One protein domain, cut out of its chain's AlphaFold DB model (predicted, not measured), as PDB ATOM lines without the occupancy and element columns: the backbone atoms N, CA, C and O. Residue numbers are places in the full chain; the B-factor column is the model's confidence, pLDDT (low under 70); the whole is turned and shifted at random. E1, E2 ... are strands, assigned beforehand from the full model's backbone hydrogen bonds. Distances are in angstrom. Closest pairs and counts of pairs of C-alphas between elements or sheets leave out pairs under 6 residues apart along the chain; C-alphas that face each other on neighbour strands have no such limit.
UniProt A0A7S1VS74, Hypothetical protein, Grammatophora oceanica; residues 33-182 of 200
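Overview. This is residues 33 to 182 of the 200 residues of the protein "Hypothetical protein" of Grammatophora oceanica (UniProt A0A7S1VS74). You are looking at a closed barrel of eight strands, E1, E2, E4, E5, E6, E7, E8 and E9, drawn out along one axis, with the short strand E3 paired onto E4 beside the ring. The turn of the long hairpin E5 and E6 makes one end of the long axis, and the link from E1 to E2 makes the other. The printed part has 150 residues with no named helix and nine named strands, E1 to E9 in order along the chain; the class is all strand and the neighbour pairs are antiparallel. The whole is compact, with a radius of gyration of the C-alphas of 17.1 A and spans of 64 by 30 by 24 A.

Along the chain. Find C-alpha 33 at (95.548, 170.696, 195.545); from there E1, residues 33 to 49, runs 38.8 A and bends by 77 degrees at residue 37. Next come E2, residues 61 to 68, E3, residues 73 to 75, and E4, residues 78 to 91, 34.4 A long. E5, residues 102 to 118, runs 45.1 A to C-alpha 118 at (87.827, 166.991, 216.824), and E6, residues 121 to 137, runs back over 42.8 A. Then read E7, residues 142 to 149, E8, residues 155 to 160, and E9, residues 171 to 181, which ends at (100.945, 167.101, 194.106).

Arrangement. Start at E1: E2 lies on one side of it, with N 42 and O 68 at 2.8 A, and E9 on the other side. E2 pairs with E4, N 85 and O 67 at 2.7 A. E4 is staggered: residues 78 to 80 pair with E3, N 80 and O 73 at 2.9 A, and residues 84 to 90 with E2. E3 to E9 form a meander, each strand the antiparallel neighbour of the one before. E4 and E5 are a hairpin, N 86 and O 107 at 2.8 A; so are E5 and E6, N 106 and O 134 at 2.8 A. Go on to E6 and E7, N 145 and O 133 at 2.8 A; E7 and E8, N 142 and O 158 at 2.8 A; and E8 and E9, N 157 and O 178 at 2.9 A. E9 and E1 close the ring, N 34 and O 179 at 2.8 A. Among the pairs that stay apart are E1 and E5.

Size, cuts and confidence. The C-alphas farthest apart, of Asp 53 and Asp 119, are 64.8 A apart. The printed part has no cut, and the link from E1 to E2 is long. Look for low confidence, pLDDT under 70, at residues 44 to 76, 92 to 101, 118 to 120 and 162 to 171; the mean of the printed part is 75.3.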
ATOM      1  N   CYS A  33      95.220 169.289 195.768       91.19
ATOM      2  CA  CYS A  33      95.548 170.696 195.545       91.19
ATOM      3  C   CYS A  33      95.187 171.556 196.756       91.19
ATOM      4  O   CYS A  33      94.111 171.401 197.341       91.19
ATOM      5  N   PHE A  34      96.069 172.499 197.071       90.81
ATOM      6  CA  PHE A  34      95.943 173.475 198.142       90.81
ATOM      7  C   PHE A  34      96.095 174.880 197.567       90.81
ATOM      8  O   PHE A  34      96.946 175.122 196.712       90.81
ATOM      9  N   GLN A  35      95.246 175.789 198.035       91.00
ATOM     10  CA  GLN A  35      95.286 177.209 197.713       91.00
ATOM     11  C   GLN A  35      95.565 177.954 199.015       91.00
ATOM     12  O   GLN A  35      94.839 177.751 199.992       91.00
ATOM     13  N   PHE A  36      96.610 178.769 199.001       88.88
ATOM     14  CA  PHE A  36      96.992 179.677 200.070       88.88
ATOM     15  C   PHE A  36      96.972 181.076 199.473       88.88
ATOM     16  O   PHE A  36      97.728 181.356 198.537       88.88
ATOM     17  N   ASP A  37      96.079 181.918 199.962       84.56
ATOM     18  CA  ASP A  37      95.935 183.280 199.476       84.56
ATOM     19  C   ASP A  37      96.729 184.206 200.408       84.56
ATOM     20  O   ASP A  37      96.784 184.010 201.619       84.56
ATOM     21  N   THR A  38      97.368 185.246 199.872       78.38
ATOM     22  CA  THR A  38      97.963 186.316 200.698       78.38
ATOM     23  C   THR A  38      98.936 185.852 201.797       78.38
ATOM     24  O   THR A  38      98.861 186.272 202.951       78.38
ATOM     25  N   VAL A  39      99.903 185.008 201.435       82.81
ATOM     26  CA  VAL A  39     101.035 184.658 202.301       82.81
ATOM     27  C   VAL A  39     102.080 185.770 202.249       82.81
ATOM     28  O   VAL A  39     102.691 186.005 201.208       82.81
ATOM     29  N   ASP A  40     102.300 186.451 203.370       82.56
ATOM     30  CA  ASP A  40     103.288 187.524 203.467       82.56
ATOM     31  C   ASP A  40     104.709 186.956 203.607       82.56
ATOM     32  O   ASP A  40     105.109 186.454 204.659       82.56
ATOM     33  N   LEU A  41     105.493 187.056 202.534       78.62
ATOM     34  CA  LEU A  41     106.915 186.723 202.541       78.62
ATOM     35  C   LEU A  41     107.733 187.942 202.956       78.62
ATOM     36  O   LEU A  41     107.641 188.988 202.321       78.62
ATOM     37  N   VAL A  42     108.565 187.812 203.984       78.94
ATOM     38  CA  VAL A  42     109.415 188.890 204.494       78.94
ATOM     39  C   VAL A  42     110.876 188.566 204.213       78.94
ATOM     40  O   VAL A  42     111.391 187.517 204.588       78.94
ATOM     41  N   GLY A  43     111.595 189.476 203.568       71.62
ATOM     42  CA  GLY A  43     113.028 189.280 203.384       71.62
ATOM     43  C   GLY A  43     113.727 190.441 202.714       71.62
ATOM     44  O   GLY A  43     113.166 191.525 202.562       71.62
ATOM     45  N   SER A  44     114.980 190.209 202.342       68.00
ATOM     46  CA  SER A  44     115.842 191.201 201.711       68.00
ATOM     47  C   SER A  44     116.159 190.826 200.268       68.00
ATOM     48  O   SER A  44     116.249 189.652 199.895       68.00
ATOM     49  N   PHE A  45     116.363 191.860 199.460       65.75
ATOM     50  CA  PHE A  45     116.851 191.750 198.097       65.75
ATOM     51  C   PHE A  45     118.281 192.262 198.055       65.75
ATOM     52  O   PHE A  45     118.546 193.377 198.491       65.75
ATOM     53  N   GLU A  46     119.190 191.460 197.517       64.06
ATOM     54  CA  GLU A  46     120.523 191.929 197.164       64.06
ATOM     55  C   GLU A  46     120.617 191.984 195.644       64.06
ATOM     56  O   GLU A  46     120.446 190.972 194.956       64.06
ATOM     57  N   SER A  47     120.858 193.182 195.114       62.28
ATOM     58  CA  SER A  47     121.143 193.366 193.696       62.28
ATOM     59  C   SER A  47     122.648 193.273 193.458       62.28
ATOM     60  O   SER A  47     123.455 193.888 194.154       62.28
ATOM     61  N   TYR A  48     123.024 192.474 192.466       61.97
ATOM     62  CA  TYR A  48     124.390 192.302 192.008       61.97
ATOM     63  C   TYR A  48     124.468 192.777 190.562       61.97
ATOM     64  O   TYR A  48     123.823 192.212 189.677       61.97
ATOM     65  N   ASP A  49     125.264 193.819 190.338       62.19
ATOM     66  CA  ASP A  49     125.664 194.235 189.000       62.19
ATOM     67  C   ASP A  49     126.773 193.303 188.494       62.19
ATOM     68  O   ASP A  49     127.877 193.256 189.046       62.19
ATOM     69  N   LEU A  50     126.456 192.526 187.461       59.03
ATOM     70  CA  LEU A  50     127.383 191.582 186.847       59.03
ATOM     71  C   LEU A  50     128.278 192.234 185.782       59.03
ATOM     72  O   LEU A  50     129.291 191.633 185.413       59.03
ATOM     73  N   ALA A  51     127.947 193.436 185.298       58.03
ATOM     74  CA  ALA A  51     128.736 194.140 184.287       58.03
ATOM     75  C   ALA A  51     129.887 194.955 184.878       58.03
ATOM     76  O   ALA A  51     130.864 195.239 184.176       58.03
ATOM     77  N   GLY A  52     129.816 195.295 186.168       54.22
ATOM     78  CA  GLY A  52     130.839 196.089 186.841       54.22
ATOM     79  C   GLY A  52     130.946 197.507 186.280       54.22
ATOM     80  O   GLY A  52     131.999 198.143 186.420       54.22
ATOM     81  N   ASP A  53     129.892 198.002 185.626       57.66
ATOM     82  CA  ASP A  53     129.802 199.386 185.206       57.66
ATOM     83  C   ASP A  53     129.190 200.223 186.333       57.66
ATOM     84  O   ASP A  53     128.253 199.859 187.027       57.66
ATOM     85  N   SER A  54     129.754 201.406 186.581       52.16
ATOM     86  CA  SER A  54     129.329 202.266 187.703       52.16
ATOM     87  C   SER A  54     127.902 202.828 187.546       52.16
ATOM     88  O   SER A  54     127.471 203.654 188.348       52.16
ATOM     89  N   PHE A  55     127.200 202.413 186.495       50.94
ATOM     90  CA  PHE A  55     125.854 202.794 186.113       50.94
ATOM     91  C   PHE A  55     125.130 201.516 185.702       50.94
ATOM     92  O   PHE A  55     124.970 201.292 184.507       50.94
ATOM     93  N   GLY A  56     124.731 200.701 186.687       48.28
ATOM     94  CA  GLY A  56     124.093 199.402 186.466       48.28
ATOM     95  C   GLY A  56     123.090 199.462 185.318       48.28
ATOM     96  O   GLY A  56     122.050 200.126 185.406       48.28
ATOM     97  N   THR A  57     123.450 198.840 184.200       44.38
ATOM     98  CA  THR A  57     122.601 198.854 183.018       44.38
ATOM     99  C   THR A  57     121.447 197.856 183.208       44.38
ATOM    100  O   THR A  57     121.641 196.783 183.781       44.38
ATOM    101  N   PRO A  58     120.215 198.160 182.742       46.09
ATOM    102  CA  PRO A  58     119.020 197.324 182.965       46.09
ATOM    103  C   PRO A  58     119.038 195.901 182.365       46.09
ATOM    104  O   PRO A  58     117.987 195.266 182.306       46.09
ATOM    105  N   GLY A  59     120.185 195.412 181.884       44.53
ATOM    106  CA  GLY A  59     120.380 194.049 181.384       44.53
ATOM    107  C   GLY A  59     121.334 193.183 182.209       44.53
ATOM    108  O   GLY A  59     121.393 191.984 181.952       44.53
ATOM    109  N   ASP A  60     122.023 193.757 183.201       49.22
ATOM    110  CA  ASP A  60     123.145 193.107 183.898       49.22
ATOM    111  C   ASP A  60     122.907 192.917 185.408       49.22
ATOM    112  O   ASP A  60     123.808 192.547 186.164       49.22
ATOM    113  N   LEU A  61     121.664 193.122 185.856       52.56
ATOM    114  CA  LEU A  61     121.268 192.972 187.254       52.56
ATOM    115  C   LEU A  61     120.777 191.545 187.535       52.56
ATOM    116  O   LEU A  61     119.717 191.117 187.063       52.56
ATOM    117  N   SER A  62     121.540 190.823 188.356       52.91
ATOM    118  CA  SER A  62     121.092 189.603 189.027       52.91
ATOM    119  C   SER A  62     120.679 189.956 190.448       52.91
ATOM    120  O   SER A  62     121.453 190.548 191.192       52.91
ATOM    121  N   MET A  63     119.475 189.578 190.856       54.03
ATOM    122  CA  MET A  63     119.017 189.721 192.233       54.03
ATOM    123  C   MET A  63     119.033 188.352 192.897       54.03
ATOM    124  O   MET A  63     118.391 187.419 192.414       54.03
ATOM    125  N   SER A  64     119.765 188.231 194.000       49.97
ATOM    126  CA  SER A  64     119.627 187.096 194.912       49.97
ATOM    127  C   SER A  64     118.682 187.519 196.026       49.97
ATOM    128  O   SER A  64     118.844 188.594 196.608       49.97
ATOM    129  N   THR A  65     117.676 186.704 196.319       56.66
ATOM    130  CA  THR A  65     116.742 186.973 197.409       56.66
ATOM    131  C   THR A  65     116.542 185.739 198.270       56.66
ATOM    132  O   THR A  65     116.393 184.620 197.782       56.66
ATOM    133  N   SER A  66     116.555 185.972 199.575       53.78
ATOM    134  CA  SER A  66     116.067 185.042 200.578       53.78
ATOM    135  C   SER A  66     114.877 185.709 201.252       53.78
ATOM    136  O   SER A  66     115.017 186.767 201.873       53.78
ATOM    137  N   LEU A  67     113.714 185.100 201.100       58.94
ATOM    138  CA  LEU A  67     112.454 185.512 201.686       58.94
ATOM    139  C   LEU A  67     112.023 184.413 202.655       58.94
ATOM    140  O   LEU A  67     112.064 183.239 202.316       58.94
ATOM    141  N   ALA A  68     111.599 184.768 203.854       59.22
ATOM    142  CA  ALA A  68     111.033 183.827 204.810       59.22
ATOM    143  C   ALA A  68     109.702 184.378 205.311       59.22
ATOM    144  O   ALA A  68     109.511 185.590 205.367       59.22
ATOM    145  N   ILE A  69     108.763 183.519 205.692       56.19
ATOM    146  CA  ILE A  69     107.653 184.007 206.512       56.19
ATOM    147  C   ILE A  69     108.194 184.295 207.917       56.19
ATOM    148  O   ILE A  69     108.856 183.447 208.518       56.19
ATOM    149  N   ASP A  70     107.873 185.467 208.466       48.25
ATOM    150  CA  ASP A  70     107.993 185.727 209.903       48.25
ATOM    151  C   ASP A  70     106.661 185.370 210.591       48.25
ATOM    152  O   ASP A  70     105.771 186.210 210.737       48.25
ATOM    153  N   GLY A  71     106.475 184.089 210.935       45.19
ATOM    154  CA  GLY A  71     105.292 183.585 211.653       45.19
ATOM    155  C   GLY A  71     104.560 182.416 210.982       45.19
ATOM    156  O   GLY A  71     105.002 181.887 209.967       45.19
ATOM    157  N   SER A  72     103.431 181.994 211.571       55.00
ATOM    158  CA  SER A  72     102.525 181.007 210.966       55.00
ATOM    159  C   SER A  72     101.330 181.694 210.306       55.00
ATOM    160  O   SER A  72     100.665 182.541 210.909       55.00
ATOM    161  N   VAL A  73     101.037 181.331 209.056       60.59
ATOM    162  CA  VAL A  73      99.861 181.840 208.341       60.59
ATOM    163  C   VAL A  73      98.716 180.860 208.563       60.59
ATOM    164  O   VAL A  73      98.755 179.715 208.112       60.59
ATOM    165  N   THR A  74      97.700 181.303 209.303       58.78
ATOM    166  CA  THR A  74      96.464 180.541 209.500       58.78
ATOM    167  C   THR A  74      95.407 181.026 208.523       58.78
ATOM    168  O   THR A  74      94.832 182.096 208.712       58.78
ATOM    169  N   GLU A  75      95.079 180.193 207.540       61.75
ATOM    170  CA  GLU A  75      93.953 180.423 206.638       61.75
ATOM    171  C   GLU A  75      92.943 179.286 206.747       61.75
ATOM    172  O   GLU A  75      93.146 178.190 206.222       61.75
ATOM    173  N   GLY A  76      91.816 179.554 207.411       69.62
ATOM    174  CA  GLY A  76      90.652 178.668 207.429       69.62
ATOM    175  C   GLY A  76      90.969 177.215 207.805       69.62
ATOM    176  O   GLY A  76      90.950 176.862 208.975       69.62
ATOM    177  N   ARG A  77      91.192 176.358 206.796       77.75
ATOM    178  CA  ARG A  77      91.416 174.907 206.932       77.75
ATOM    179  C   ARG A  77      92.883 174.486 207.019       77.75
ATOM    180  O   ARG A  77      93.127 173.293 207.201       77.75
ATOM    181  N   TYR A  78      93.837 175.404 206.895       84.88
ATOM    182  CA  TYR A  78      95.261 175.078 206.867       84.88
ATOM    183  C   TYR A  78      96.075 176.012 207.771       84.88
ATOM    184  O   TYR A  78      95.650 177.126 208.086       84.88
ATOM    185  N   GLU A  79      97.241 175.547 208.204       86.38
ATOM    186  CA  GLU A  79      98.245 176.363 208.892       86.38
ATOM    187  C   GLU A  79      99.599 176.138 208.250       86.38
ATOM    188  O   GLU A  79     100.082 175.011 208.245       86.38
ATOM    189  N   ILE A  80     100.212 177.192 207.726       87.00
ATOM    190  CA  ILE A  80     101.606 177.142 207.288       87.00
ATOM    191  C   ILE A  80     102.459 177.386 208.525       87.00
ATOM    192  O   ILE A  80     102.396 178.471 209.101       87.00
ATOM    193  N   SER A  81     103.218 176.381 208.955       86.31
ATOM    194  CA  SER A  81     104.117 176.484 210.108       86.31
ATOM    195  C   SER A  81     105.508 176.969 209.712       86.31
ATOM    196  O   SER A  81     106.175 177.617 210.516       86.31
ATOM    197  N   GLU A  82     105.930 176.686 208.480       86.19
ATOM    198  CA  GLU A  82     107.212 177.113 207.930       86.19
ATOM    199  C   GLU A  82     107.077 177.353 206.425       86.19
ATOM    200  O   GLU A  82     106.502 176.539 205.704       86.19
ATOM    201  N   LEU A  83     107.619 178.468 205.941       87.44
ATOM    202  CA  LEU A  83     107.853 178.697 204.519       87.44
ATOM    203  C   LEU A  83     109.090 179.579 204.370       87.44
ATOM    204  O   LEU A  83     109.140 180.709 204.862       87.44
ATOM    205  N   SER A  84     110.077 179.043 203.670       86.19
ATOM    206  CA  SER A  84     111.319 179.711 203.316       86.19
ATOM    207  C   SER A  84     111.478 179.644 201.809       86.19
ATOM    208  O   SER A  84     111.294 178.593 201.206       86.19
ATOM    209  N   VAL A  85     111.789 180.771 201.191       85.81
ATOM    210  CA  VAL A  85     111.857 180.946 199.747       85.81
ATOM    211  C   VAL A  85     113.208 181.548 199.398       85.81
ATOM    212  O   VAL A  85     113.573 182.632 199.844       85.81
ATOM    213  N   GLN A  86     113.955 180.862 198.552       83.81
ATOM    214  CA  GLN A  86     115.162 181.383 197.932       83.81
ATOM    215  C   GLN A  86     114.865 181.619 196.462       83.81
ATOM    216  O   GLN A  86     114.310 180.750 195.790       83.81
ATOM    217  N   ALA A  87     115.225 182.786 195.942       80.19
ATOM    218  CA  ALA A  87     115.089 183.040 194.523       80.19
ATOM    219  C   ALA A  87     116.310 183.735 193.940       80.19
ATOM    220  O   ALA A  87     116.943 184.591 194.558       80.19
ATOM    221  N   VAL A  88     116.607 183.365 192.701       79.06
ATOM    222  CA  VAL A  88     117.570 184.056 191.854       79.06
ATOM    223  C   VAL A  88     116.792 184.629 190.686       79.06
ATOM    224  O   VAL A  88     116.169 183.888 189.923       79.06
ATOM    225  N   CYS A  89     116.810 185.950 190.568       75.94
ATOM    226  CA  CYS A  89     116.082 186.686 189.553       75.94
ATOM    227  C   CYS A  89     117.045 187.414 188.616       75.94
ATOM    228  O   CYS A  89     118.000 188.046 189.058       75.94
ATOM    229  N   THR A  90     116.770 187.380 187.320       73.31
ATOM    230  CA  THR A  90     117.468 188.174 186.308       73.31
ATOM    231  C   THR A  90     116.508 189.204 185.744       73.31
ATOM    232  O   THR A  90     115.403 188.872 185.306       73.31
ATOM    233  N   ILE A  91     116.932 190.462 185.746       70.69
ATOM    234  CA  ILE A  91     116.169 191.555 185.157       70.69
ATOM    235  C   ILE A  91     116.413 191.545 183.645       70.69
ATOM    236  O   ILE A  91     117.537 191.729 183.188       70.69
ATOM    237  N   LEU A  92     115.361 191.303 182.860       61.81
ATOM    238  CA  LEU A  92     115.447 191.347 181.401       61.81
ATOM    239  C   LEU A  92     115.120 192.760 180.894       61.81
ATOM    240  O   LEU A  92     114.066 193.295 181.253       61.81
ATOM    241  N   PRO A  93     115.952 193.354 180.022       56.59
ATOM    242  CA  PRO A  93     115.672 194.667 179.464       56.59
ATOM    243  C   PRO A  93     114.473 194.570 178.512       56.59
ATOM    244  O   PRO A  93     114.504 193.826 177.529       56.59
ATOM    245  N   GLN A  94     113.413 195.332 178.785       56.78
ATOM    246  CA  GLN A  94     112.335 195.562 177.820       56.78
ATOM    247  C   GLN A  94     112.583 196.892 177.094       56.78
ATOM    248  O   GLN A  94     112.796 197.930 177.717       56.78
ATOM    249  N   ASN A  95     112.620 196.847 175.759       50.50
ATOM    250  CA  ASN A  95     113.066 197.946 174.888       50.50
ATOM    251  C   ASN A  95     112.051 199.107 174.743       50.50
ATOM    252  O   ASN A  95     112.212 199.955 173.867       50.50
ATOM    253  N   ASP A  96     110.994 199.153 175.552       54.34
ATOM    254  CA  ASP A  96     109.781 199.937 175.286       54.34
ATOM    255  C   ASP A  96     109.181 200.655 176.514       54.34
ATOM    256  O   ASP A  96     108.061 201.160 176.450       54.34
ATOM    257  N   GLY A  97     109.933 200.795 177.612       52.06
ATOM    258  CA  GLY A  97     109.515 201.609 178.767       52.06
ATOM    259  C   GLY A  97     108.429 200.974 179.646       52.06
ATOM    260  O   GLY A  97     107.835 201.660 180.477       52.06
ATOM    261  N   ALA A  98     108.168 199.676 179.471       53.59
ATOM    262  CA  ALA A  98     107.354 198.874 180.375       53.59
ATOM    263  C   ALA A  98     108.131 198.535 181.668       53.59
ATOM    264  O   ALA A  98     109.362 198.450 181.632       53.59
ATOM    265  N   PRO A  99     107.440 198.344 182.813       52.25
ATOM    266  CA  PRO A  99     108.087 197.954 184.062       52.25
ATOM    267  C   PRO A  99     108.861 196.647 183.881       52.25
ATOM    268  O   PRO A  99     108.363 195.689 183.284       52.25
ATOM    269  N   THR A 100     110.093 196.625 184.384       59.59
ATOM    270  CA  THR A 100     111.014 195.513 184.193       59.59
ATOM    271  C   THR A 100     110.478 194.252 184.856       59.59
ATOM    272  O   THR A 100     110.142 194.233 186.036       59.59
ATOM    273  N   ALA A 101     110.381 193.190 184.067       63.25
ATOM    274  CA  ALA A 101     109.845 191.907 184.474       63.25
ATOM    275  C   ALA A 101     110.999 190.960 184.837       63.25
ATOM    276  O   ALA A 101     111.689 190.493 183.923       63.25
ATOM    277  N   PRO A 102     111.244 190.657 186.125       73.38
ATOM    278  CA  PRO A 102     112.290 189.714 186.478       73.38
ATOM    279  C   PRO A 102     111.891 188.303 186.033       73.38
ATOM    280  O   PRO A 102     110.752 187.867 186.218       73.38
ATOM    281  N   MET A 103     112.834 187.581 185.433       80.56
ATOM    282  CA  MET A 103     112.763 186.129 185.317       80.56
ATOM    283  C   MET A 103     113.360 185.538 186.587       80.56
ATOM    284  O   MET A 103     114.516 185.824 186.873       80.56
ATOM    285  N   CYS A 104     112.617 184.717 187.325       81.38
ATOM    286  CA  CYS A 104     113.110 184.128 188.571       81.38
ATOM    287  C   CYS A 104     113.113 182.602 188.528       81.38
ATOM    288  O   CYS A 104     112.222 181.972 187.949       81.38
ATOM    289  N   PHE A 105     114.109 182.030 189.195       87.38
ATOM    290  CA  PHE A 105     114.150 180.643 189.638       87.38
ATOM    291  C   PHE A 105     113.972 180.643 191.147       87.38
ATOM    292  O   PHE A 105     114.752 181.274 191.855       87.38
ATOM    293  N   ILE A 106     112.919 179.984 191.611       87.94
ATOM    294  CA  ILE A 106     112.467 179.995 192.995       87.94
ATOM    295  C   ILE A 106     112.555 178.573 193.535       87.94
ATOM    296  O   ILE A 106     112.086 177.627 192.901       87.94
ATOM    297  N   GLU A 107     113.124 178.442 194.720       91.44
ATOM    298  CA  GLU A 107     113.112 177.243 195.542       91.44
ATOM    299  C   GLU A 107     112.416 177.582 196.858       91.44
ATOM    300  O   GLU A 107     112.775 178.559 197.511       91.44
ATOM    301  N   ALA A 108     111.405 176.805 197.233       91.00
ATOM    302  CA  ALA A 108     110.630 177.040 198.440       91.00
ATOM    303  C   ALA A 108     110.569 175.774 199.296       91.00
ATOM    304  O   ALA A 108     110.084 174.742 198.832       91.00
ATOM    305  N   ASP A 109     111.038 175.871 200.535       92.50
ATOM    306  CA  ASP A 109     110.843 174.883 201.592       92.50
ATOM    307  C   ASP A 109     109.575 175.248 202.361       92.50
ATOM    308  O   ASP A 109     109.463 176.368 202.856       92.50
ATOM    309  N   MET A 110     108.611 174.331 202.450       91.44
ATOM    310  CA  MET A 110     107.311 174.597 203.059       91.44
ATOM    311  C   MET A 110     106.868 173.441 203.953       91.44
ATOM    312  O   MET A 110     106.899 172.278 203.553       91.44
ATOM    313  N   THR A 111     106.375 173.790 205.138       91.12
ATOM    314  CA  THR A 111     105.665 172.885 206.039       91.12
ATOM    315  C   THR A 111     104.306 173.484 206.372       91.12
ATOM    316  O   THR A 111     104.203 174.638 206.799       91.12
ATOM    317  N   PHE A 112     103.241 172.709 206.179       90.81
ATOM    318  CA  PHE A 112     101.892 173.124 206.546       90.81
ATOM    319  C   PHE A 112     101.062 171.954 207.058       90.81
ATOM    320  O   PHE A 112     101.337 170.795 206.761       90.81
ATOM    321  N   CYS A 113     100.002 172.268 207.795       89.12
ATOM    322  CA  CYS A 113      99.064 171.289 208.303       89.12
ATOM    323  C   CYS A 113      97.636 171.546 207.813       89.12
ATOM    324  O   CYS A 113      97.234 172.682 207.560       89.12
ATOM    325  N   VAL A 114      96.829 170.487 207.742       87.25
ATOM    326  CA  VAL A 114      95.375 170.569 207.559       87.25
ATOM    327  C   VAL A 114      94.699 170.544 208.922       87.25
ATOM    328  O   VAL A 114      94.762 169.540 209.648       87.25
ATOM    329  N   LYS A 115      93.993 171.625 209.252       85.25
ATOM    330  CA  LYS A 115      93.185 171.728 210.466       85.25
ATOM    331  C   LYS A 115      91.955 170.841 210.351       85.25
ATOM    332  O   LYS A 115      91.216 170.872 209.363       85.25
ATOM    333  N   ARG A 116      91.699 170.050 211.390       80.50
ATOM    334  CA  ARG A 116      90.419 169.361 211.579       80.50
ATOM    335  C   ARG A 116      89.882 169.663 212.963       80.50
ATOM    336  O   ARG A 116      90.620 169.768 213.936       80.50
ATOM    337  N   ARG A 117      88.558 169.754 213.035       76.31
ATOM    338  CA  ARG A 117      87.847 169.874 214.299       76.31
ATOM    339  C   ARG A 117      87.615 168.481 214.870       76.31
ATOM    340  O   ARG A 117      86.977 167.656 214.212       76.31
ATOM    341  N   ARG A 118      88.098 168.226 216.084       69.56
ATOM    342  CA  ARG A 118      87.827 166.991 216.824       69.56
ATOM    343  C   ARG A 118      87.428 167.350 218.250       69.56
ATOM    344  O   ARG A 118      88.130 168.091 218.918       69.56
ATOM    345  N   ASP A 119      86.265 166.870 218.679       68.25
ATOM    346  CA  ASP A 119      85.769 166.997 220.059       68.25
ATOM    347  C   ASP A 119      85.732 168.427 220.643       68.25
ATOM    348  O   ASP A 119      85.784 168.619 221.851       68.25
ATOM    349  N   GLY A 120      85.569 169.441 219.787       69.88
ATOM    350  CA  GLY A 120      85.457 170.845 220.199       69.88
ATOM    351  C   GLY A 120      86.724 171.668 219.984       69.88
ATOM    352  O   GLY A 120      86.587 172.877 219.793       69.88
ATOM    353  N   ASP A 121      87.882 171.012 219.874       72.88
ATOM    354  CA  ASP A 121      89.178 171.633 219.609       72.88
ATOM    355  C   ASP A 121      89.532 171.568 218.115       72.88
ATOM    356  O   ASP A 121      89.239 170.597 217.404       72.88
ATOM    357  N   GLU A 122      90.127 172.648 217.618       78.31
ATOM    358  CA  GLU A 122      90.679 172.737 216.270       78.31
ATOM    359  C   GLU A 122      92.191 172.544 216.352       78.31
ATOM    360  O   GLU A 122      92.870 173.257 217.088       78.31
ATOM    361  N   GLY A 123      92.713 171.562 215.618       79.69
ATOM    362  CA  GLY A 123      94.138 171.250 215.622       79.69
ATOM    363  C   GLY A 123      94.619 170.692 214.290       79.69
ATOM    364  O   GLY A 123      93.823 170.231 213.462       79.69
ATOM    365  N   CYS A 124      95.935 170.738 214.091       81.69
ATOM    366  CA  CYS A 124      96.606 170.099 212.966       81.69
ATOM    367  C   CYS A 124      96.360 168.587 212.994       81.69
ATOM    368  O   CYS A 124      96.504 167.939 214.031       81.69
ATOM    369  N   SER A 125      95.937 168.034 211.858       81.88
ATOM    370  CA  SER A 125      95.572 166.615 211.744       81.88
ATOM    371  C   SER A 125      96.419 165.829 210.754       81.88
ATOM    372  O   SER A 125      96.511 164.609 210.865       81.88
ATOM    373  N   ILE A 126      96.975 166.526 209.771       83.69
ATOM    374  CA  ILE A 126      97.828 166.002 208.715       83.69
ATOM    375  C   ILE A 126      98.850 167.095 208.473       83.69
ATOM    376  O   ILE A 126      98.435 168.221 208.197       83.69
ATOM    377  N   ASP A 127     100.124 166.749 208.557       88.56
ATOM    378  CA  ASP A 127     101.231 167.630 208.214       88.56
ATOM    379  C   ASP A 127     101.785 167.224 206.849       88.56
ATOM    380  O   ASP A 127     101.804 166.041 206.509       88.56
ATOM    381  N   PHE A 128     102.208 168.217 206.079       90.44
ATOM    382  CA  PHE A 128     102.957 168.050 204.846       90.44
ATOM    383  C   PHE A 128     104.229 168.873 204.946       90.44
ATOM    384  O   PHE A 128     104.173 170.044 205.336       90.44
ATOM    385  N   SER A 129     105.358 168.282 204.577       92.94
ATOM    386  CA  SER A 129     106.649 168.958 204.556       92.94
ATOM    387  C   SER A 129     107.443 168.567 203.320       92.94
ATOM    388  O   SER A 129     107.565 167.393 202.967       92.94
ATOM    389  N   GLY A 130     107.999 169.567 202.651       94.00
ATOM    390  CA  GLY A 130     108.844 169.334 201.498       94.00
ATOM    391  C   GLY A 130     109.264 170.616 200.812       94.00
ATOM    392  O   GLY A 130     109.077 171.726 201.312       94.00
ATOM    393  N   ARG A 131     109.809 170.441 199.613       95.00
ATOM    394  CA  ARG A 131     110.321 171.528 198.780       95.00
ATOM    395  C   ARG A 131     109.614 171.567 197.441       95.00
ATOM    396  O   ARG A 131     109.362 170.517 196.855       95.00
ATOM    397  N   PHE A 132     109.357 172.754 196.908       95.69
ATOM    398  CA  PHE A 132     108.928 172.927 195.522       95.69
ATOM    399  C   PHE A 132     109.798 173.940 194.781       95.69
ATOM    400  O   PHE A 132     110.401 174.835 195.372       95.69
ATOM    401  N   MET A 133     109.867 173.784 193.462       95.81
ATOM    402  CA  MET A 133     110.582 174.695 192.572       95.81
ATOM    403  C   MET A 133     109.585 175.427 191.687       95.81
ATOM    404  O   MET A 133     108.680 174.798 191.134       95.81
ATOM    405  N   ALA A 134     109.773 176.731 191.500       94.12
ATOM    406  CA  ALA A 134     108.971 177.533 190.588       94.12
ATOM    407  C   ALA A 134     109.831 178.401 189.666       94.12
ATOM    408  O   ALA A 134     110.913 178.861 190.023       94.12
ATOM    409  N   THR A 135     109.347 178.637 188.449       92.56
ATOM    410  CA  THR A 135     110.015 179.510 187.477       92.56
ATOM    411  C   THR A 135     109.009 180.261 186.620       92.56
ATOM    412  O   THR A 135     107.869 179.835 186.435       92.56
ATOM    413  N   GLY A 136     109.408 181.418 186.114       87.06
ATOM    414  CA  GLY A 136     108.510 182.313 185.406       87.06
ATOM    415  C   GLY A 136     109.109 183.690 185.204       87.06
ATOM    416  O   GLY A 136     110.260 183.959 185.551       87.06
ATOM    417  N   THR A 137     108.306 184.559 184.607       81.94
ATOM    418  CA  THR A 137     108.669 185.942 184.314       81.94
ATOM    419  C   THR A 137     107.550 186.838 184.815       81.94
ATOM    420  O   THR A 137     106.400 186.691 184.387       81.94
ATOM    421  N   GLY A 138     107.890 187.756 185.721       72.31
ATOM    422  CA  GLY A 138     106.954 188.747 186.241       72.31
ATOM    423  C   GLY A 138     106.333 189.603 185.123       72.31
ATOM    424  O   GLY A 138     106.823 189.618 183.998       72.31
ATOM    425  N   PRO A 139     105.208 190.287 185.364       70.19
ATOM    426  CA  PRO A 139     104.365 190.214 186.556       70.19
ATOM    427  C   PRO A 139     103.417 188.995 186.542       70.19
ATOM    428  O   PRO A 139     102.437 188.972 187.278       70.19
ATOM    429  N   ARG A 140     103.630 188.009 185.655       76.94
ATOM    430  CA  ARG A 140     102.812 186.788 185.629       76.94
ATOM    431  C   ARG A 140     103.219 185.862 186.774       76.94
ATOM    432  O   ARG A 140     104.378 185.858 187.179       76.94
ATOM    433  N   ALA A 141     102.276 185.035 187.222       83.19
ATOM    434  CA  ALA A 141     102.548 183.997 188.205       83.19
ATOM    435  C   ALA A 141     103.660 183.048 187.723       83.19
ATOM    436  O   ALA A 141     103.679 182.622 186.561       83.19
ATOM    437  N   TYR A 142     104.566 182.695 188.631       90.25
ATOM    438  CA  TYR A 142     105.581 181.672 188.416       90.25
ATOM    439  C   TYR A 142     104.907 180.298 188.440       90.25
ATOM    440  O   TYR A 142     103.975 180.055 189.203       90.25
ATOM    441  N   THR A 143     105.350 179.391 187.578       95.69
ATOM    442  CA  THR A 143     104.817 178.028 187.499       95.69
ATOM    443  C   THR A 143     105.630 177.119 188.403       95.69
ATOM    444  O   THR A 143     106.853 177.107 188.288       95.69
ATOM    445  N   ILE A 144     104.968 176.340 189.260       96.94
ATOM    446  CA  ILE A 144     105.615 175.273 190.032       96.94
ATOM    447  C   ILE A 144     105.915 174.122 189.069       96.94
ATOM    448  O   ILE A 144     105.009 173.600 188.419       96.94
ATOM    449  N   THR A 145     107.190 173.759 188.942       96.12
ATOM    450  CA  THR A 145     107.683 172.791 187.946       96.12
ATOM    451  C   THR A 145     108.071 171.440 188.535       96.12
ATOM    452  O   THR A 145     108.430 170.529 187.792       96.12
ATOM    453  N   GLY A 146     108.041 171.312 189.856       95.81
ATOM    454  CA  GLY A 146     108.343 170.073 190.551       95.81
ATOM    455  C   GLY A 146     108.435 170.284 192.052       95.81
ATOM    456  O   GLY A 146     108.409 171.414 192.543       95.81
ATOM    457  N   GLY A 147     108.597 169.179 192.769       95.44
ATOM    458  CA  GLY A 147     108.859 169.192 194.198       95.44
ATOM    459  C   GLY A 147     109.501 167.903 194.684       95.44
ATOM    460  O   GLY A 147     109.722 166.966 193.908       95.44
ATOM    461  N   MET A 148     109.840 167.905 195.966       94.19
ATOM    462  CA  MET A 148     110.545 166.856 196.694       94.19
ATOM    463  C   MET A 148     109.759 166.495 197.959       94.19
ATOM    464  O   MET A 148     108.880 167.250 198.380       94.19
ATOM    465  N   ASP A 149     110.090 165.347 198.548       92.94
ATOM    466  CA  ASP A 149     109.446 164.815 199.755       92.94
ATOM    467  C   ASP A 149     107.924 164.687 199.574       92.94
ATOM    468  O   ASP A 149     107.487 164.132 198.559       92.94
ATOM    469  N   ASP A 150     107.111 165.208 200.498       92.06
ATOM    470  CA  ASP A 150     105.647 165.133 200.391       92.06
ATOM    471  C   ASP A 150     105.110 165.858 199.145       92.06
ATOM    472  O   ASP A 150     104.010 165.568 198.677       92.06
ATOM    473  N   PHE A 151     105.900 166.766 198.561       93.44
ATOM    474  CA  PHE A 151     105.567 167.519 197.353       93.44
ATOM    475  C   PHE A 151     106.154 166.899 196.080       93.44
ATOM    476  O   PHE A 151     106.298 167.584 195.063       93.44
ATOM    477  N   PHE A 152     106.514 165.612 196.088       92.00
ATOM    478  CA  PHE A 152     107.032 164.955 194.890       92.00
ATOM    479  C   PHE A 152     106.080 165.107 193.691       92.00
ATOM    480  O   PHE A 152     104.887 164.803 193.750       92.00
ATOM    481  N   GLY A 153     106.625 165.592 192.570       91.62
ATOM    482  CA  GLY A 153     105.840 165.868 191.365       91.62
ATOM    483  C   GLY A 153     104.889 167.064 191.496       91.62
ATOM    484  O   GLY A 153     103.892 167.113 190.776       91.62
ATOM    485  N   ALA A 154     105.173 168.004 192.404       95.94
ATOM    486  CA  ALA A 154     104.356 169.192 192.586       95.94
ATOM    487  C   ALA A 154     104.231 170.049 191.320       95.94
ATOM    488  O   ALA A 154     105.172 170.202 190.541       95.94
ATOM    489  N   PHE A 155     103.054 170.644 191.148       96.50
ATOM    490  CA  PHE A 155     102.711 171.568 190.074       96.50
ATOM    491  C   PHE A 155     101.720 172.627 190.570       96.50
ATOM    492  O   PHE A 155     101.107 172.475 191.624       96.50
ATOM    493  N   GLY A 156     101.546 173.702 189.800       95.81
ATOM    494  CA  GLY A 156     100.652 174.805 190.154       95.81
ATOM    495  C   GLY A 156     101.304 176.166 189.941       95.81
ATOM    496  O   GLY A 156     102.065 176.341 188.987       95.81
ATOM    497  N   THR A 157     100.992 177.140 190.794       94.75
ATOM    498  CA  THR A 157     101.440 178.529 190.629       94.75
ATOM    499  C   THR A 157     101.931 179.145 191.930       94.75
ATOM    500  O   THR A 157     101.366 178.903 192.990       94.75
ATOM    501  N   PHE A 158     102.937 180.003 191.820       90.12
ATOM    502  CA  PHE A 158     103.489 180.818 192.892       90.12
ATOM    503  C   PHE A 158     103.489 182.275 192.421       90.12
ATOM    504  O   PHE A 158     104.106 182.592 191.404       90.12
ATOM    505  N   ASN A 159     102.753 183.157 193.090       88.44
ATOM    506  CA  ASN A 159     102.454 184.499 192.587       88.44
ATOM    507  C   ASN A 159     102.781 185.584 193.628       88.44
ATOM    508  O   ASN A 159     101.881 186.035 194.334       88.44
ATOM    509  N   PRO A 160     104.054 186.002 193.738       79.38
ATOM    510  CA  PRO A 160     104.463 187.090 194.610       79.38
ATOM    511  C   PRO A 160     104.156 188.445 193.962       79.38
ATOM    512  O   PRO A 160     104.475 188.690 192.792       79.38
ATOM    513  N   VAL A 161     103.567 189.352 194.735       76.00
ATOM    514  CA  VAL A 161     103.288 190.726 194.310       76.00
ATOM    515  C   VAL A 161     104.492 191.607 194.634       76.00
ATOM    516  O   VAL A 161     104.648 192.080 195.757       76.00
ATOM    517  N   PHE A 162     105.352 191.841 193.639       67.69
ATOM    518  CA  PHE A 162     106.494 192.747 193.791       67.69
ATOM    519  C   PHE A 162     106.044 194.217 193.849       67.69
ATOM    520  O   PHE A 162     105.220 194.630 193.025       67.69
ATOM    521  N   PRO A 163     106.589 195.031 194.774       60.50
ATOM    522  CA  PRO A 163     106.375 196.471 194.757       60.50
ATOM    523  C   PRO A 163     106.935 197.074 193.462       60.50
ATOM    524  O   PRO A 163     107.927 196.599 192.915       60.50
ATOM    525  N   SER A 164     106.296 198.139 192.973       54.44
ATOM    526  CA  SER A 164     106.701 198.828 191.740       54.44
ATOM    527  C   SER A 164     108.058 199.529 191.841       54.44
ATOM    528  O   SER A 164     108.671 199.789 190.810       54.44
ATOM    529  N   ASP A 165     108.519 199.811 193.063       52.25
ATOM    530  CA  ASP A 165     109.792 200.471 193.338       52.25
ATOM    531  C   ASP A 165     110.689 199.535 194.168       52.25
ATOM    532  O   ASP A 165     110.335 199.210 195.308       52.25
ATOM    533  N   PRO A 166     111.840 199.080 193.638       48.31
ATOM    534  CA  PRO A 166     112.809 198.326 194.421       48.31
ATOM    535  C   PRO A 166     113.464 199.281 195.424       48.31
ATOM    536  O   PRO A 166     114.243 200.157 195.051       48.31
ATOM    537  N   VAL A 167     113.123 199.140 196.702       51.06
ATOM    538  CA  VAL A 167     113.799 199.841 197.799       51.06
ATOM    539  C   VAL A 167     114.600 198.809 198.588       51.06
ATOM    540  O   VAL A 167     114.060 197.758 198.923       51.06
ATOM    541  N   ASP A 168     115.865 199.119 198.890       48.44
ATOM    542  CA  ASP A 168     116.783 198.323 199.727       48.44
ATOM    543  C   ASP A 168     116.320 198.269 201.198       48.44
ATOM    544  O   ASP A 168     116.949 198.816 202.107       48.44
ATOM    545  N   LEU A 169     115.171 197.652 201.453       51.31
ATOM    546  CA  LEU A 169     114.580 197.474 202.775       51.31
ATOM    547  C   LEU A 169     114.003 196.059 202.886       51.31
ATOM    548  O   LEU A 169     113.769 195.425 201.858       51.31
ATOM    549  N   PRO A 170     113.763 195.539 204.105       58.22
ATOM    550  CA  PRO A 170     112.938 194.350 204.256       58.22
ATOM    551  C   PRO A 170     111.601 194.586 203.545       58.22
ATOM    552  O   PRO A 170     110.878 195.532 203.869       58.22
ATOM    553  N   VAL A 171     111.306 193.760 202.546       68.50
ATOM    554  CA  VAL A 171     110.073 193.843 201.764       68.50
ATOM    555  C   VAL A 171     109.145 192.748 202.251       68.50
ATOM    556  O   VAL A 171     109.550 191.591 202.359       68.50
ATOM    557  N   THR A 172     107.900 193.122 202.519       73.88
ATOM    558  CA  THR A 172     106.802 192.170 202.651       73.88
ATOM    559  C   THR A 172     106.167 191.989 201.280       73.88
ATOM    560  O   THR A 172     105.698 192.958 200.682       73.88
ATOM    561  N   LEU A 173     106.185 190.761 200.776       77.31
ATOM    562  CA  LEU A 173     105.602 190.368 199.504       77.31
ATOM    563  C   LEU A 173     104.375 189.488 199.747       77.31
ATOM    564  O   LEU A 173     104.536 188.298 200.039       77.31
ATOM    565  N   PRO A 174     103.161 190.033 199.572       81.38
ATOM    566  CA  PRO A 174     101.959 189.220 199.519       81.38
ATOM    567  C   PRO A 174     102.084 188.213 198.377       81.38
ATOM    568  O   PRO A 174     102.400 188.587 197.242       81.38
ATOM    569  N   THR A 175     101.871 186.939 198.683       85.00
ATOM    570  CA  THR A 175     102.108 185.840 197.748       85.00
ATOM    571  C   THR A 175     100.951 184.857 197.757       85.00
ATOM    572  O   THR A 175     100.609 184.312 198.803       85.00
ATOM    573  N   ASP A 176     100.400 184.572 196.579       89.62
ATOM    574  CA  ASP A 176      99.409 183.506 196.418       89.62
ATOM    575  C   ASP A 176     100.102 182.219 195.954       89.62
ATOM    576  O   ASP A 176     100.907 182.231 195.014       89.62
ATOM    577  N   ILE A 177      99.776 181.094 196.589       91.44
ATOM    578  CA  ILE A 177     100.359 179.783 196.295       91.44
ATOM    579  C   ILE A 177      99.235 178.798 195.978       91.44
ATOM    580  O   ILE A 177      98.398 178.486 196.820       91.44
ATOM    581  N   HIS A 178      99.252 178.258 194.763       93.88
ATOM    582  CA  HIS A 178      98.430 177.121 194.363       93.88
ATOM    583  C   HIS A 178      99.348 175.914 194.183       93.88
ATOM    584  O   HIS A 178     100.099 175.855 193.210       93.88
ATOM    585  N   LEU A 179      99.305 174.972 195.122       93.81
ATOM    586  CA  LEU A 179     100.196 173.817 195.178       93.81
ATOM    587  C   LEU A 179      99.392 172.529 195.020       93.81
ATOM    588  O   LEU A 179      98.568 172.195 195.867       93.81
ATOM    589  N   CYS A 180      99.661 171.783 193.955       94.19
ATOM    590  CA  CYS A 180      99.112 170.456 193.719       94.19
ATOM    591  C   CYS A 180     100.227 169.415 193.681       94.19
ATOM    592  O   CYS A 180     101.287 169.689 193.132       94.19
ATOM    593  N   PHE A 181      99.990 168.210 194.190       92.44
ATOM    594  CA  PHE A 181     100.945 167.101 194.106       92.44
ATOM    595  C   PHE A 181     100.241 165.745 194.214       92.44
ATOM    596  O   PHE A 181      99.066 165.650 194.585       92.44
ATOM    597  N   HIS A 182     100.963 164.683 193.858       85.38
ATOM    598  CA  HIS A 182     100.501 163.309 194.013       85.38
ATOM    599  C   HIS A 182     101.089 162.739 195.303       85.38
ATOM    600  O   HIS A 182     102.188 162.197 195.303       85.38
TER     601      HIS A 182